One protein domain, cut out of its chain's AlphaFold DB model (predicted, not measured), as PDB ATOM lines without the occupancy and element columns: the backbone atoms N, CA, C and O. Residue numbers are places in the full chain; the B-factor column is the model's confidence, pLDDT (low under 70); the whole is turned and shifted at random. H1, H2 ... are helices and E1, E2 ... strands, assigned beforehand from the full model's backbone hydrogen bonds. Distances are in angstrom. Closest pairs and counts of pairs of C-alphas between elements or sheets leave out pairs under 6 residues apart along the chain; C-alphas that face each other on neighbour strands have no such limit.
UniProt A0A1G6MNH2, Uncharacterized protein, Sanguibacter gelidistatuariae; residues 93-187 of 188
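AT A GLANCE: This is residues 93 to 187 of the 188 residues of an uncharacterized protein of Sanguibacter gelidistatuariae (UniProt A0A1G6MNH2). A small three-stranded sheet lies in the middle, with a hairpin of two helices, H1 and H2, packed on one face and a single helix, H3, on the other. The longest strand, E1, runs between the shorter E2 and E3. The printed part has 95 residues, with three named helices and three named strands in the order H1 H2 E1 E2 H3 E3; the sheet order is E2 E1 E3, mixed, and the class is mixed, helices and strands. The whole is compact and rounded, with a radius of gyration of the C-alphas of 12.8 A and spans of 37 by 29 by 19 A.

HOW THE PARTS SIT: H1, residues 93 to 106, and H2, residues 112 to 127, form a helical hairpin: they touch, closest at the C-alphas of Leu 105 and Val 112, 6.0 A, and run opposite ways at a shallow tilt of 11 degrees. E1, residues 130 to 137, and E2, residues 145 to 148, form an antiparallel hairpin, with N 135 and O 147 within hydrogen-bond range at 2.9 A. E3, residues 182 to 187, is parallel to E1, with N 132 and O 183 at 2.8 A. With H3, residues 162 to 174, there are three layers, helices on both faces of a sheet: H1 and H2 on one face, H3 on the opposite face. H1 is over E1 and E3 at a height over the sheet of 9.9 A, slantwise to the strands at 45 degrees to E3 on the local plane. H2 is over E2 and E1 at a height of 8.5 A, along the strands; its closest C-alphas to E1 are those of Ser 124 and Thr 130, 4.9 A. H3, at a height of 7.9 A, also runs along the strands; the closest C-alphas of E2 and H3 are those of Trp 146 and Pro 162, 5.6 A. H3 is apart from H1 and H2. In H1, H2 and H3 every O i to N i+4 pair is within hydrogen-bond range.

IN THESE COORDINATES: H1 begins at C-alpha 93, (-14.109, 12.365, -28.270), and is 19.9 A long from first to last C-alpha. H2 measures 22.4 A, E1 20.7 A, E2 10.1 A and H3 18.2 A. E3, 16.3 A long, ends at C-alpha 187, (-5.593, -0.758, -26.509).

THE WHOLE: The C-alphas of Pro 109 and Ala 177 are the two farthest apart, at 37.8 A. The printed part has no cut. The link from E2 to H3, residues 149 to 161, is long. Mean pLDDT of the printed part is 81.7; residues 93 to 95 and 106 to 110 are under 70.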
ATOM      1  N   VAL A  93     -14.843  11.867 -27.096       66.69
ATOM      2  CA  VAL A  93     -14.109  12.365 -28.270       66.69
ATOM      3  C   VAL A  93     -12.602  12.109 -28.152       66.69
ATOM      4  O   VAL A  93     -11.964  11.723 -29.126       66.69
ATOM      5  N   VAL A  94     -12.031  12.302 -26.962       67.12
ATOM      6  CA  VAL A  94     -10.603  12.087 -26.689       67.12
ATOM      7  C   VAL A  94     -10.279  10.597 -26.698       67.12
ATOM      8  O   VAL A  94      -9.273  10.198 -27.274       67.12
ATOM      9  N   VAL A  95     -11.156   9.767 -26.130       69.56
ATOM     10  CA  VAL A  95     -11.000   8.304 -26.149       69.56
ATOM     11  C   VAL A  95     -11.008   7.770 -27.583       69.56
ATOM     12  O   VAL A  95     -10.123   7.003 -27.956       69.56
ATOM     13  N   GLU A  96     -11.953   8.208 -28.416       70.94
ATOM     14  CA  GLU A  96     -12.012   7.795 -29.824       70.94
ATOM     15  C   GLU A  96     -10.824   8.330 -30.640       70.94
ATOM     16  O   GLU A  96     -10.293   7.619 -31.494       70.94
ATOM     17  N   GLN A  97     -10.332   9.537 -30.340       70.81
ATOM     18  CA  GLN A  97      -9.113  10.063 -30.955       70.81
ATOM     19  C   GLN A  97      -7.881   9.220 -30.591       70.81
ATOM     20  O   GLN A  97      -7.072   8.923 -31.470       70.81
ATOM     21  N   VAL A  98      -7.752   8.795 -29.328       73.12
ATOM     22  CA  VAL A  98      -6.666   7.907 -28.888       73.12
ATOM     23  C   VAL A  98      -6.754   6.561 -29.592       73.12
ATOM     24  O   VAL A  98      -5.751   6.119 -30.139       73.12
ATOM     25  N   LYS A  99      -7.937   5.942 -29.667       75.19
ATOM     26  CA  LYS A  99      -8.121   4.679 -30.401       75.19
ATOM     27  C   LYS A  99      -7.764   4.807 -31.880       75.19
ATOM     28  O   LYS A  99      -7.075   3.947 -32.428       75.19
ATOM     29  N   SER A 100      -8.215   5.881 -32.531       72.00
ATOM     30  CA  SER A 100      -7.939   6.117 -33.951       72.00
ATOM     31  C   SER A 100      -6.448   6.320 -34.205       72.00
ATOM     32  O   SER A 100      -5.917   5.786 -35.179       72.00
ATOM     33  N   GLU A 101      -5.767   7.082 -33.351       75.12
ATOM     34  CA  GLU A 101      -4.333   7.313 -33.500       75.12
ATOM     35  C   GLU A 101      -3.544   6.049 -33.153       75.12
ATOM     36  O   GLU A 101      -2.658   5.672 -33.906       75.12
ATOM     37  N   MET A 102      -3.922   5.306 -32.112       73.75
ATOM     38  CA  MET A 102      -3.329   4.003 -31.805       73.75
ATOM     39  C   MET A 102      -3.459   3.008 -32.961       73.75
ATOM     40  O   MET A 102      -2.478   2.363 -33.312       73.75
ATOM     41  N   THR A 103      -4.629   2.936 -33.603       72.31
ATOM     42  CA  THR A 103      -4.849   2.109 -34.806       72.31
ATOM     43  C   THR A 103      -3.917   2.525 -35.948       72.31
ATOM     44  O   THR A 103      -3.420   1.699 -36.709       72.31
ATOM     45  N   ARG A 104      -3.646   3.826 -36.081       71.94
ATOM     46  CA  ARG A 104      -2.691   4.337 -37.069       71.94
ATOM     47  C   ARG A 104      -1.249   3.991 -36.698       71.94
ATOM     48  O   ARG A 104      -0.444   3.727 -37.588       71.94
ATOM     49  N   LEU A 105      -0.926   4.020 -35.408       70.94
ATOM     50  CA  LEU A 105       0.404   3.737 -34.876       70.94
ATOM     51  C   LEU A 105       0.752   2.250 -34.945       70.94
ATOM     52  O   LEU A 105       1.885   1.935 -35.282       70.94
ATOM     53  N   SER A 106      -0.204   1.351 -34.708       66.25
ATOM     54  CA  SER A 106      -0.003  -0.099 -34.831       66.25
ATOM     55  C   SER A 106       0.256  -0.550 -36.272       66.25
ATOM     56  O   SER A 106       0.896  -1.573 -36.492       66.25
ATOM     57  N   ALA A 107      -0.165   0.235 -37.266       68.88
ATOM     58  CA  ALA A 107       0.169   0.001 -38.671       68.88
ATOM     59  C   ALA A 107       1.602   0.435 -39.051       68.88
ATOM     60  O   ALA A 107       2.029   0.208 -40.188       68.88
ATOM     61  N   LEU A 108       2.341   1.097 -38.151       67.19
ATOM     62  CA  LEU A 108       3.711   1.540 -38.410       67.19
ATOM     63  C   LEU A 108       4.718   0.471 -37.960       67.19
ATOM     64  O   LEU A 108       4.625  -0.016 -36.838       67.19
ATOM     65  N   PRO A 109       5.726   0.147 -38.789       60.69
ATOM     66  CA  PRO A 109       6.706  -0.884 -38.455       60.69
ATOM     67  C   PRO A 109       7.735  -0.444 -37.402       60.69
ATOM     68  O   PRO A 109       8.359  -1.305 -36.795       60.69
ATOM     69  N   ASP A 110       7.915   0.865 -37.180       68.56
ATOM     70  CA  ASP A 110       8.986   1.409 -36.337       68.56
ATOM     71  C   ASP A 110       8.510   2.559 -35.432       68.56
ATOM     72  O   ASP A 110       7.745   3.443 -35.844       68.56
ATOM     73  N   GLY A 111       9.054   2.599 -34.213       70.56
ATOM     74  CA  GLY A 111       8.886   3.708 -33.268       70.56
ATOM     75  C   GLY A 111       7.489   3.807 -32.653       70.56
ATOM     76  O   GLY A 111       7.029   4.907 -32.334       70.56
ATOM     77  N   VAL A 112       6.778   2.679 -32.550       79.75
ATOM     78  CA  VAL A 112       5.455   2.610 -31.918       79.75
ATOM     79  C   VAL A 112       5.532   3.071 -30.456       79.75
ATOM     80  O   VAL A 112       4.792   3.995 -30.115       79.75
ATOM     81  N   PRO A 113       6.453   2.576 -29.602       82.06
ATOM     82  CA  PRO A 113       6.486   2.966 -28.190       82.06
ATOM     83  C   PRO A 113       6.663   4.473 -27.962       82.06
ATOM     84  O   PRO A 113       5.980   5.058 -27.122       82.06
ATOM     85  N   GLU A 114       7.532   5.138 -28.729       84.50
ATOM     86  CA  GLU A 114       7.778   6.579 -28.604       84.50
ATOM     87  C   GLU A 114       6.572   7.409 -29.046       84.50
ATOM     88  O   GLU A 114       6.277   8.452 -28.460       84.50
ATOM     89  N   ARG A 115       5.857   6.960 -30.079       83.44
ATOM     90  CA  ARG A 115       4.662   7.650 -30.575       83.44
ATOM     91  C   ARG A 115       3.474   7.458 -29.642       83.44
ATOM     92  O   ARG A 115       2.744   8.413 -29.397       83.44
ATOM     93  N   VAL A 116       3.314   6.257 -29.084       84.69
ATOM     94  CA  VAL A 116       2.300   5.975 -28.061       84.69
ATOM     95  C   VAL A 116       2.589   6.782 -26.791       84.69
ATOM     96  O   VAL A 116       1.666   7.337 -26.196       84.69
ATOM     97  N   GLN A 117       3.864   6.949 -26.420       87.88
ATOM     98  CA  GLN A 117       4.257   7.862 -25.344       87.88
ATOM     99  C   GLN A 117       3.861   9.312 -25.651       87.88
ATOM    100  O   GLN A 117       3.225   9.952 -24.819       87.88
ATOM    101  N   ALA A 118       4.188   9.821 -26.842       86.44
ATOM    102  CA  ALA A 118       3.841  11.189 -27.227       86.44
ATOM    103  C   ALA A 118       2.320  11.428 -27.225       86.44
ATOM    104  O   ALA A 118       1.866  12.506 -26.842       86.44
ATOM    105  N   LEU A 119       1.532  10.420 -27.611       84.38
ATOM    106  CA  LEU A 119       0.072  10.460 -27.536       84.38
ATOM    107  C   LEU A 119      -0.413  10.535 -26.082       84.38
ATOM    108  O   LEU A 119      -1.250  11.377 -25.762       84.38
ATOM    109  N   ALA A 120       0.130   9.703 -25.192       84.88
ATOM    110  CA  ALA A 120      -0.206   9.751 -23.770       84.88
ATOM    111  C   ALA A 120       0.132  11.111 -23.144       84.88
ATOM    112  O   ALA A 120      -0.686  11.664 -22.406       84.88
ATOM    113  N   ASP A 121       1.288  11.684 -23.481       87.06
ATOM    114  CA  ASP A 121       1.711  13.001 -22.999       87.06
ATOM    115  C   ASP A 121       0.766  14.103 -23.515       87.06
ATOM    116  O   ASP A 121       0.272  14.919 -22.736       87.06
ATOM    117  N   GLN A 122       0.410  14.074 -24.806       83.12
ATOM    118  CA  GLN A 122      -0.524  15.031 -25.411       83.12
ATOM    119  C   GLN A 122      -1.907  15.004 -24.741       83.12
ATOM    120  O   GLN A 122      -2.505  16.053 -24.487       83.12
ATOM    121  N   VAL A 123      -2.435  13.809 -24.472       82.44
ATOM    122  CA  VAL A 123      -3.741  13.652 -23.816       82.44
ATOM    123  C   VAL A 123      -3.656  14.065 -22.348       82.44
ATOM    124  O   VAL A 123      -4.594  14.672 -21.822       82.44
ATOM    125  N   SER A 124      -2.530  13.787 -21.693       82.81
ATOM    126  CA  SER A 124      -2.296  14.196 -20.310       82.81
ATOM    127  C   SER A 124      -2.323  15.719 -20.163       82.81
ATOM    128  O   SER A 124      -3.064  16.262 -19.341       82.81
ATOM    129  N   ASP A 125      -1.602  16.423 -21.038       79.75
ATOM    130  CA  ASP A 125      -1.542  17.886 -21.050       79.75
ATOM    131  C   ASP A 125      -2.914  18.524 -21.328       79.75
ATOM    132  O   ASP A 125      -3.270  19.535 -20.719       79.75
ATOM    133  N   GLY A 126      -3.708  17.927 -22.225       73.62
ATOM    134  CA  GLY A 126      -5.038  18.428 -22.586       73.62
ATOM    135  C   GLY A 126      -6.131  18.155 -21.547       73.62
ATOM    136  O   GLY A 126      -7.093  18.917 -21.463       73.62
ATOM    137  N   SER A 127      -5.998  17.085 -20.758       73.44
ATOM    138  CA  SER A 127      -7.004  16.655 -19.772       73.44
ATOM    139  C   SER A 127      -6.711  17.116 -18.342       73.44
ATOM    140  O   SER A 127      -7.602  17.095 -17.495       73.44
ATOM    141  N   GLY A 128      -5.469  17.516 -18.044       77.25
ATOM    142  CA  GLY A 128      -5.026  17.806 -16.676       77.25
ATOM    143  C   GLY A 128      -4.872  16.553 -15.800       77.25
ATOM    144  O   GLY A 128      -4.694  16.671 -14.584       77.25
ATOM    145  N   LYS A 129      -4.936  15.365 -16.410       81.44
ATOM    146  CA  LYS A 129      -4.694  14.056 -15.796       81.44
ATOM    147  C   LYS A 129      -3.424  13.436 -16.365       81.44
ATOM    148  O   LYS A 129      -2.936  13.851 -17.402       81.44
ATOM    149  N   THR A 130      -2.882  12.426 -15.702       85.12
ATOM    150  CA  THR A 130      -1.824  11.578 -16.253       85.12
ATOM    151  C   THR A 130      -2.461  10.368 -16.920       85.12
ATOM    152  O   THR A 130      -3.006   9.492 -16.247       85.12
ATOM    153  N   VAL A 131      -2.392  10.321 -18.244       85.69
ATOM    154  CA  VAL A 131      -2.906   9.215 -19.049       85.69
ATOM    155  C   VAL A 131      -1.817   8.173 -19.254       85.69
ATOM    156  O   VAL A 131      -0.699   8.483 -19.663       85.69
ATOM    157  N   VAL A 132      -2.156   6.920 -18.972       87.00
ATOM    158  CA  VAL A 132      -1.292   5.757 -19.164       87.00
ATOM    159  C   VAL A 132      -1.938   4.860 -20.208       87.00
ATOM    160  O   VAL A 132      -3.050   4.377 -20.006       87.00
ATOM    161  N   ILE A 133      -1.260   4.642 -21.332       87.44
ATOM    162  CA  ILE A 133      -1.764   3.780 -22.404       87.44
ATOM    163  C   ILE A 133      -1.095   2.418 -22.258       87.44
ATOM    164  O   ILE A 133       0.132   2.337 -22.239       87.44
ATOM    165  N   VAL A 134      -1.899   1.367 -22.150       88.75
ATOM    166  CA  VAL A 134      -1.475  -0.035 -22.155       88.75
ATOM    167  C   VAL A 134      -1.699  -0.580 -23.557       88.75
ATOM    168  O   VAL A 134      -2.812  -0.508 -24.069       88.75
ATOM    169  N   PHE A 135      -0.642  -1.085 -24.182       87.50
ATOM    170  CA  PHE A 135      -0.646  -1.480 -25.587       87.50
ATOM    171  C   PHE A 135       0.192  -2.734 -25.815       87.50
ATOM    172  O   PHE A 135       1.102  -3.040 -25.038       87.50
ATOM    173  N   TRP A 136      -0.110  -3.452 -26.892       86.88
ATOM    174  CA  TRP A 136       0.743  -4.529 -27.368       86.88
ATOM    175  C   TRP A 136       1.884  -3.974 -28.218       86.88
ATOM    176  O   TRP A 136       1.668  -3.298 -29.222       86.88
ATOM    177  N   ASP A 137       3.114  -4.280 -27.827       86.88
ATOM    178  CA  ASP A 137       4.312  -3.882 -28.551       86.88
ATOM    179  C   ASP A 137       4.893  -5.099 -29.277       86.88
ATOM    180  O   ASP A 137       5.312  -6.064 -28.643       86.88
ATOM    181  N   GLU A 138       4.908  -5.071 -30.610       83.56
ATOM    182  CA  GLU A 138       5.464  -6.147 -31.450       83.56
ATOM    183  C   GLU A 138       6.957  -5.975 -31.738       83.56
ATOM    184  O   GLU A 138       7.595  -6.894 -32.250       83.56
ATOM    185  N   THR A 139       7.504  -4.803 -31.420       77.38
ATOM    186  CA  THR A 139       8.781  -4.311 -31.954       77.38
ATOM    187  C   THR A 139       9.937  -4.373 -30.958       77.38
ATOM    188  O   THR A 139      11.075  -4.056 -31.300       77.38
ATOM    189  N   ASP A 140       9.665  -4.791 -29.726       79.12
ATOM    190  CA  ASP A 140      10.648  -4.829 -28.648       79.12
ATOM    191  C   ASP A 140      11.714  -5.916 -28.828       79.12
ATOM    192  O   ASP A 140      11.459  -7.006 -29.349       79.12
ATOM    193  N   ALA A 141      12.915  -5.625 -28.327       75.62
ATOM    194  CA  ALA A 141      14.069  -6.513 -28.395       75.62
ATOM    195  C   ALA A 141      13.866  -7.840 -27.642       75.62
ATOM    196  O   ALA A 141      14.414  -8.861 -28.060       75.62
ATOM    197  N   ASP A 142      13.072  -7.839 -26.567       77.50
ATOM    198  CA  ASP A 142      12.771  -9.017 -25.749       77.50
ATOM    199  C   ASP A 142      11.559  -9.815 -26.274       77.50
ATOM    200  O   ASP A 142      11.191 -10.850 -25.711       77.50
ATOM    201  N   GLY A 143      10.961  -9.375 -27.386       80.88
ATOM    202  CA  GLY A 143       9.848 -10.038 -28.059       80.88
ATOM    203  C   GLY A 143       8.481  -9.401 -27.784       80.88
ATOM    204  O   GLY A 143       8.338  -8.499 -26.951       80.88
ATOM    205  N   PRO A 144       7.439  -9.845 -28.503       85.75
ATOM    206  CA  PRO A 144       6.152  -9.173 -28.490       85.75
ATOM    207  C   PRO A 144       5.434  -9.365 -27.144       85.75
ATOM    208  O   PRO A 144       5.475 -10.449 -26.559       85.75
ATOM    209  N   GLY A 145       4.804  -8.308 -26.627       89.25
ATOM    210  CA  GLY A 145       4.155  -8.344 -25.315       89.25
ATOM    211  C   GLY A 145       3.362  -7.085 -24.979       89.25
ATOM    212  O   GLY A 145       3.595  -6.015 -25.540       89.25
ATOM    213  N   TRP A 146       2.445  -7.210 -24.022       90.12
ATOM    214  CA  TRP A 146       1.738  -6.087 -23.416       90.12
ATOM    215  C   TRP A 146       2.692  -5.257 -22.576       90.12
ATOM    216  O   TRP A 146       3.444  -5.790 -21.758       90.12
ATOM    217  N   THR A 147       2.620  -3.947 -22.753       91.81
ATOM    218  CA  THR A 147       3.404  -2.955 -22.026       91.81
ATOM    219  C   THR A 147       2.573  -1.691 -21.821       91.81
ATOM    220  O   THR A 147       1.396  -1.644 -22.176       91.81
ATOM    221  N   HIS A 148       3.158  -0.664 -21.214       90.69
ATOM    222  CA  HIS A 148       2.497   0.613 -20.996       90.69
ATOM    223  C   HIS A 148       3.428   1.802 -21.220       90.69
ATOM    224  O   HIS A 148       4.654   1.684 -21.131       90.69
ATOM    225  N   THR A 149       2.842   2.974 -21.465       89.62
ATOM    226  CA  THR A 149       3.598   4.228 -21.530       89.62
ATOM    227  C   THR A 149       4.336   4.483 -20.223       89.62
ATOM    228  O   THR A 149       3.884   4.133 -19.129       89.62
ATOM    229  N   ARG A 150       5.532   5.060 -20.328       86.31
ATOM    230  CA  ARG A 150       6.383   5.369 -19.186       86.31
ATOM    231  C   ARG A 150       5.691   6.396 -18.300       86.31
ATOM    232  O   ARG A 150       5.256   7.448 -18.760       86.31
ATOM    233  N   VAL A 151       5.688   6.105 -17.005       84.75
ATOM    234  CA  VAL A 151       5.186   6.998 -15.961       84.75
ATOM    235  C   VAL A 151       6.316   7.282 -14.982       84.75
ATOM    236  O   VAL A 151       7.125   6.406 -14.669       84.75
ATOM    237  N   VAL A 152       6.411   8.522 -14.505       82.50
ATOM    238  CA  VAL A 152       7.454   8.919 -13.553       82.50
ATOM    239  C   VAL A 152       7.325   8.096 -12.272       82.50
ATOM    240  O   VAL A 152       6.291   8.126 -11.612       82.50
ATOM    241  N   GLY A 153       8.400   7.399 -11.900       79.25
ATOM    242  CA  GLY A 153       8.445   6.618 -10.664       79.25
ATOM    243  C   GLY A 153       7.831   5.219 -10.756       79.25
ATOM    244  O   GLY A 153       7.775   4.554  -9.724       79.25
ATOM    245  N   GLU A 154       7.426   4.753 -11.944       86.94
ATOM    246  CA  GLU A 154       7.110   3.339 -12.190       86.94
ATOM    247  C   GLU A 154       8.062   2.729 -13.215       86.94
ATOM    248  O   GLU A 154       8.493   3.371 -14.175       86.94
ATOM    249  N   THR A 155       8.413   1.464 -12.997       86.31
ATOM    250  CA  THR A 155       9.200   0.698 -13.966       86.31
ATOM    251  C   THR A 155       8.267   0.121 -15.018       86.31
ATOM    252  O   THR A 155       7.364  -0.632 -14.664       86.31
ATOM    253  N   THR A 156       8.515   0.428 -16.294       84.69
ATOM    254  CA  THR A 156       7.772  -0.169 -17.410       84.69
ATOM    255  C   THR A 156       7.837  -1.693 -17.328       84.69
ATOM    256  O   THR A 156       8.929  -2.267 -17.296       84.69
ATOM    257  N   GLN A 157       6.674  -2.340 -17.254       85.06
ATOM    258  CA  GLN A 157       6.560  -3.795 -17.220       85.06
ATOM    259  C   GLN A 157       6.107  -4.344 -18.570       85.06
ATOM    260  O   GLN A 157       5.274  -3.743 -19.241       85.06
ATOM    261  N   ARG A 158       6.596  -5.546 -18.886       88.94
ATOM    262  CA  ARG A 158       6.141  -6.366 -20.003       88.94
ATOM    263  C   ARG A 158       5.469  -7.654 -19.522       88.94
ATOM    264  O   ARG A 158       5.912  -8.242 -18.531       88.94
ATOM    265  N   SER A 159       4.417  -8.093 -20.206       90.19
ATOM    266  CA  SER A 159       3.739  -9.368 -19.944       90.19
ATOM    267  C   SER A 159       3.077  -9.923 -21.204       90.19
ATOM    268  O   SER A 159       2.695  -9.171 -22.091       90.19
ATOM    269  N   ALA A 160       2.888 -11.240 -21.272       86.69
ATOM    270  CA  ALA A 160       2.040 -11.853 -22.295       86.69
ATOM    271  C   ALA A 160       0.541 -11.626 -22.026       86.69
ATOM    272  O   ALA A 160      -0.262 -11.698 -22.949       86.69
ATOM    273  N   GLU A 161       0.171 -11.319 -20.778       85.38
ATOM    274  CA  GLU A 161      -1.211 -11.086 -20.359       85.38
ATOM    275  C   GLU A 161      -1.418  -9.608 -19.985       85.38
ATOM    276  O   GLU A 161      -0.700  -9.103 -19.109       85.38
ATOM    277  N   PRO A 162      -2.424  -8.923 -20.565       84.75
ATOM    278  CA  PRO A 162      -2.678  -7.508 -20.292       84.75
ATOM    279  C   PRO A 162      -3.082  -7.288 -18.830       84.75
ATOM    280  O   PRO A 162      -2.680  -6.300 -18.216       84.75
ATOM    281  N   GLY A 163      -3.802  -8.249 -18.239       83.56
ATOM    282  CA  GLY A 163      -4.235  -8.208 -16.841       83.56
ATOM    283  C   GLY A 163      -3.081  -8.035 -15.853       83.56
ATOM    284  O   GLY A 163      -3.195  -7.250 -14.921       83.56
ATOM    285  N   GLN A 164      -1.924  -8.663 -16.093       88.06
ATOM    286  CA  GLN A 164      -0.765  -8.509 -15.204       88.06
ATOM    287  C   GLN A 164      -0.183  -7.087 -15.237       88.06
ATOM    288  O   GLN A 164       0.263  -6.575 -14.207       88.06
ATOM    289  N   VAL A 165      -0.190  -6.448 -16.412       85.88
ATOM    290  CA  VAL A 165       0.252  -5.055 -16.579       85.88
ATOM    291  C   VAL A 165      -0.745  -4.113 -15.903       85.88
ATOM    292  O   VAL A 165      -0.350  -3.234 -15.134       85.88
ATOM    293  N   MET A 166      -2.041  -4.347 -16.125       86.75
ATOM    294  CA  MET A 166      -3.136  -3.571 -15.538       86.75
ATOM    295  C   MET A 166      -3.167  -3.667 -14.009       86.75
ATOM    296  O   MET A 166      -3.244  -2.639 -13.341       86.75
ATOM    297  N   ASP A 167      -3.043  -4.865 -13.436       87.00
ATOM    298  CA  ASP A 167      -3.070  -5.084 -11.985       87.00
ATOM    299  C   ASP A 167      -1.920  -4.364 -11.280       87.00
ATOM    300  O   ASP A 167      -2.093  -3.762 -10.211       87.00
ATOM    301  N   ARG A 168      -0.726  -4.389 -11.880       87.00
ATOM    302  CA  ARG A 168       0.422  -3.669 -11.332       87.00
ATOM    303  C   ARG A 168       0.236  -2.163 -11.426       87.00
ATOM    304  O   ARG A 168       0.474  -1.482 -10.428       87.00
ATOM    305  N   LEU A 169      -0.206  -1.654 -12.576       87.94
ATOM    306  CA  LEU A 169      -0.500  -0.233 -12.752       87.94
ATOM    307  C   LEU A 169      -1.561   0.237 -11.760       87.94
ATOM    308  O   LEU A 169      -1.351   1.235 -11.079       87.94
ATOM    309  N   ALA A 170      -2.649  -0.513 -11.598       86.81
ATOM    310  CA  ALA A 170      -3.697  -0.207 -10.634       86.81
ATOM    311  C   ALA A 170      -3.147  -0.162  -9.199       86.81
ATOM    312  O   ALA A 170      -3.433   0.773  -8.450       86.81
ATOM    313  N   LYS A 171      -2.295  -1.125  -8.822       88.12
ATOM    314  CA  LYS A 171      -1.639  -1.146  -7.508       88.12
ATOM    315  C   LYS A 171      -0.689   0.036  -7.306       88.12
ATOM    316  O   LYS A 171      -0.643   0.592  -6.209       88.12
ATOM    317  N   TRP A 172       0.066   0.417  -8.334       90.44
ATOM    318  CA  TRP A 172       0.969   1.566  -8.284       90.44
ATOM    319  C   TRP A 172       0.201   2.892  -8.202       90.44
ATOM    320  O   TRP A 172       0.541   3.728  -7.364       90.44
ATOM    321  N   ILE A 173      -0.867   3.061  -8.992       87.62
ATOM    322  CA  ILE A 173      -1.755   4.237  -8.969       87.62
ATOM    323  C   ILE A 173      -2.407   4.380  -7.591       87.62
ATOM    324  O   ILE A 173      -2.405   5.467  -7.018       87.62
ATOM    325  N   ALA A 174      -2.898   3.281  -7.015       87.38
ATOM    326  CA  ALA A 174      -3.499   3.277  -5.683       87.38
ATOM    327  C   ALA A 174      -2.518   3.685  -4.566       87.38
ATOM    328  O   ALA A 174      -2.954   4.113  -3.498       87.38
ATOM    329  N   ALA A 175      -1.207   3.562  -4.795       89.50
ATOM    330  CA  ALA A 175      -0.170   3.996  -3.863       89.50
ATOM    331  C   ALA A 175       0.235   5.475  -4.035       89.50
ATOM    332  O   ALA A 175       1.030   5.978  -3.235       89.50
ATOM    333  N   GLN A 176      -0.280   6.177  -5.051       88.00
ATOM    334  CA  GLN A 176       0.024   7.589  -5.283       88.00
ATOM    335  C   GLN A 176      -0.721   8.499  -4.306       88.00
ATOM    336  O   GLN A 176      -1.771   8.161  -3.770       88.00
ATOM    337  N   ALA A 177      -0.186   9.707  -4.108       86.88
ATOM    338  CA  ALA A 177      -0.812  10.705  -3.242       86.88
ATOM    339  C   ALA A 177      -2.186  11.174  -3.757       86.88
ATOM    340  O   ALA A 177      -3.010  11.615  -2.960       86.88
ATOM    341  N   VAL A 178      -2.407  11.107  -5.076       86.19
ATOM    342  CA  VAL A 178      -3.640  11.544  -5.750       86.19
ATOM    343  C   VAL A 178      -4.006  10.531  -6.853       86.19
ATOM    344  O   VAL A 178      -3.740  10.792  -8.029       86.19
ATOM    345  N   PRO A 179      -4.537   9.342  -6.505       82.25
ATOM    346  CA  PRO A 179      -4.834   8.276  -7.470       82.25
ATOM    347  C   PRO A 179      -5.818   8.690  -8.574       82.25
ATOM    348  O   PRO A 179      -5.701   8.252  -9.712       82.25
ATOM    349  N   GLU A 180      -6.756   9.587  -8.270       80.94
ATOM    350  CA  GLU A 180      -7.783  10.096  -9.186       80.94
ATOM    351  C   GLU A 180      -7.240  10.966 -10.332       80.94
ATOM    352  O   GLU A 180      -7.977  11.297 -11.261       80.94
ATOM    353  N   ARG A 181      -5.955  11.343 -10.284       84.12
ATOM    354  CA  ARG A 181      -5.282  12.040 -11.389       84.12
ATOM    355  C   ARG A 181      -4.833  11.116 -12.507       84.12
ATOM    356  O   ARG A 181      -4.391  11.632 -13.526       84.12
ATOM    357  N   TYR A 182      -4.912   9.804 -12.329       83.94
ATOM    358  CA  TYR A 182      -4.470   8.845 -13.330       83.94
ATOM    359  C   TYR A 182      -5.651   8.268 -14.096       83.94
ATOM    360  O   TYR A 182      -6.705   7.993 -13.522       83.94
ATOM    361  N   GLU A 183      -5.454   8.046 -15.389       84.00
ATOM    362  CA  GLU A 183      -6.422   7.370 -16.246       84.00
ATOM    363  C   GLU A 183      -5.708   6.344 -17.119       84.00
ATOM    364  O   GLU A 183      -4.651   6.633 -17.678       84.00
ATOM    365  N   ILE A 184      -6.261   5.132 -17.199       82.25
ATOM    366  CA  ILE A 184      -5.668   4.032 -17.961       82.25
ATOM    367  C   ILE A 184      -6.504   3.786 -19.212       82.25
ATOM    368  O   ILE A 184      -7.722   3.634 -19.121       82.25
ATOM    369  N   ILE A 185      -5.841   3.699 -20.361       82.25
ATOM    370  CA  ILE A 185      -6.446   3.325 -21.639       82.25
ATOM    371  C   ILE A 185      -5.820   2.006 -22.080       82.25
ATOM    372  O   ILE A 185      -4.620   1.953 -22.327       82.25
ATOM    373  N   LEU A 186      -6.623   0.946 -22.175       80.50
ATOM    374  CA  LEU A 186      -6.201  -0.330 -22.753       80.50
ATOM    375  C   LEU A 186      -6.496  -0.332 -24.256       80.50
ATOM    376  O   LEU A 186      -7.621  -0.035 -24.660       80.50
ATOM    377  N   GLN A 187      -5.498  -0.689 -25.058       75.38
ATOM    378  CA  GLN A 187      -5.593  -0.758 -26.509       75.38
ATOM    379  C   GLN A 187      -5.036  -2.086 -27.035       75.38
ATOM    380  O   GLN A 187      -3.841  -2.342 -26.895       75.38
TER     381      GLN A 187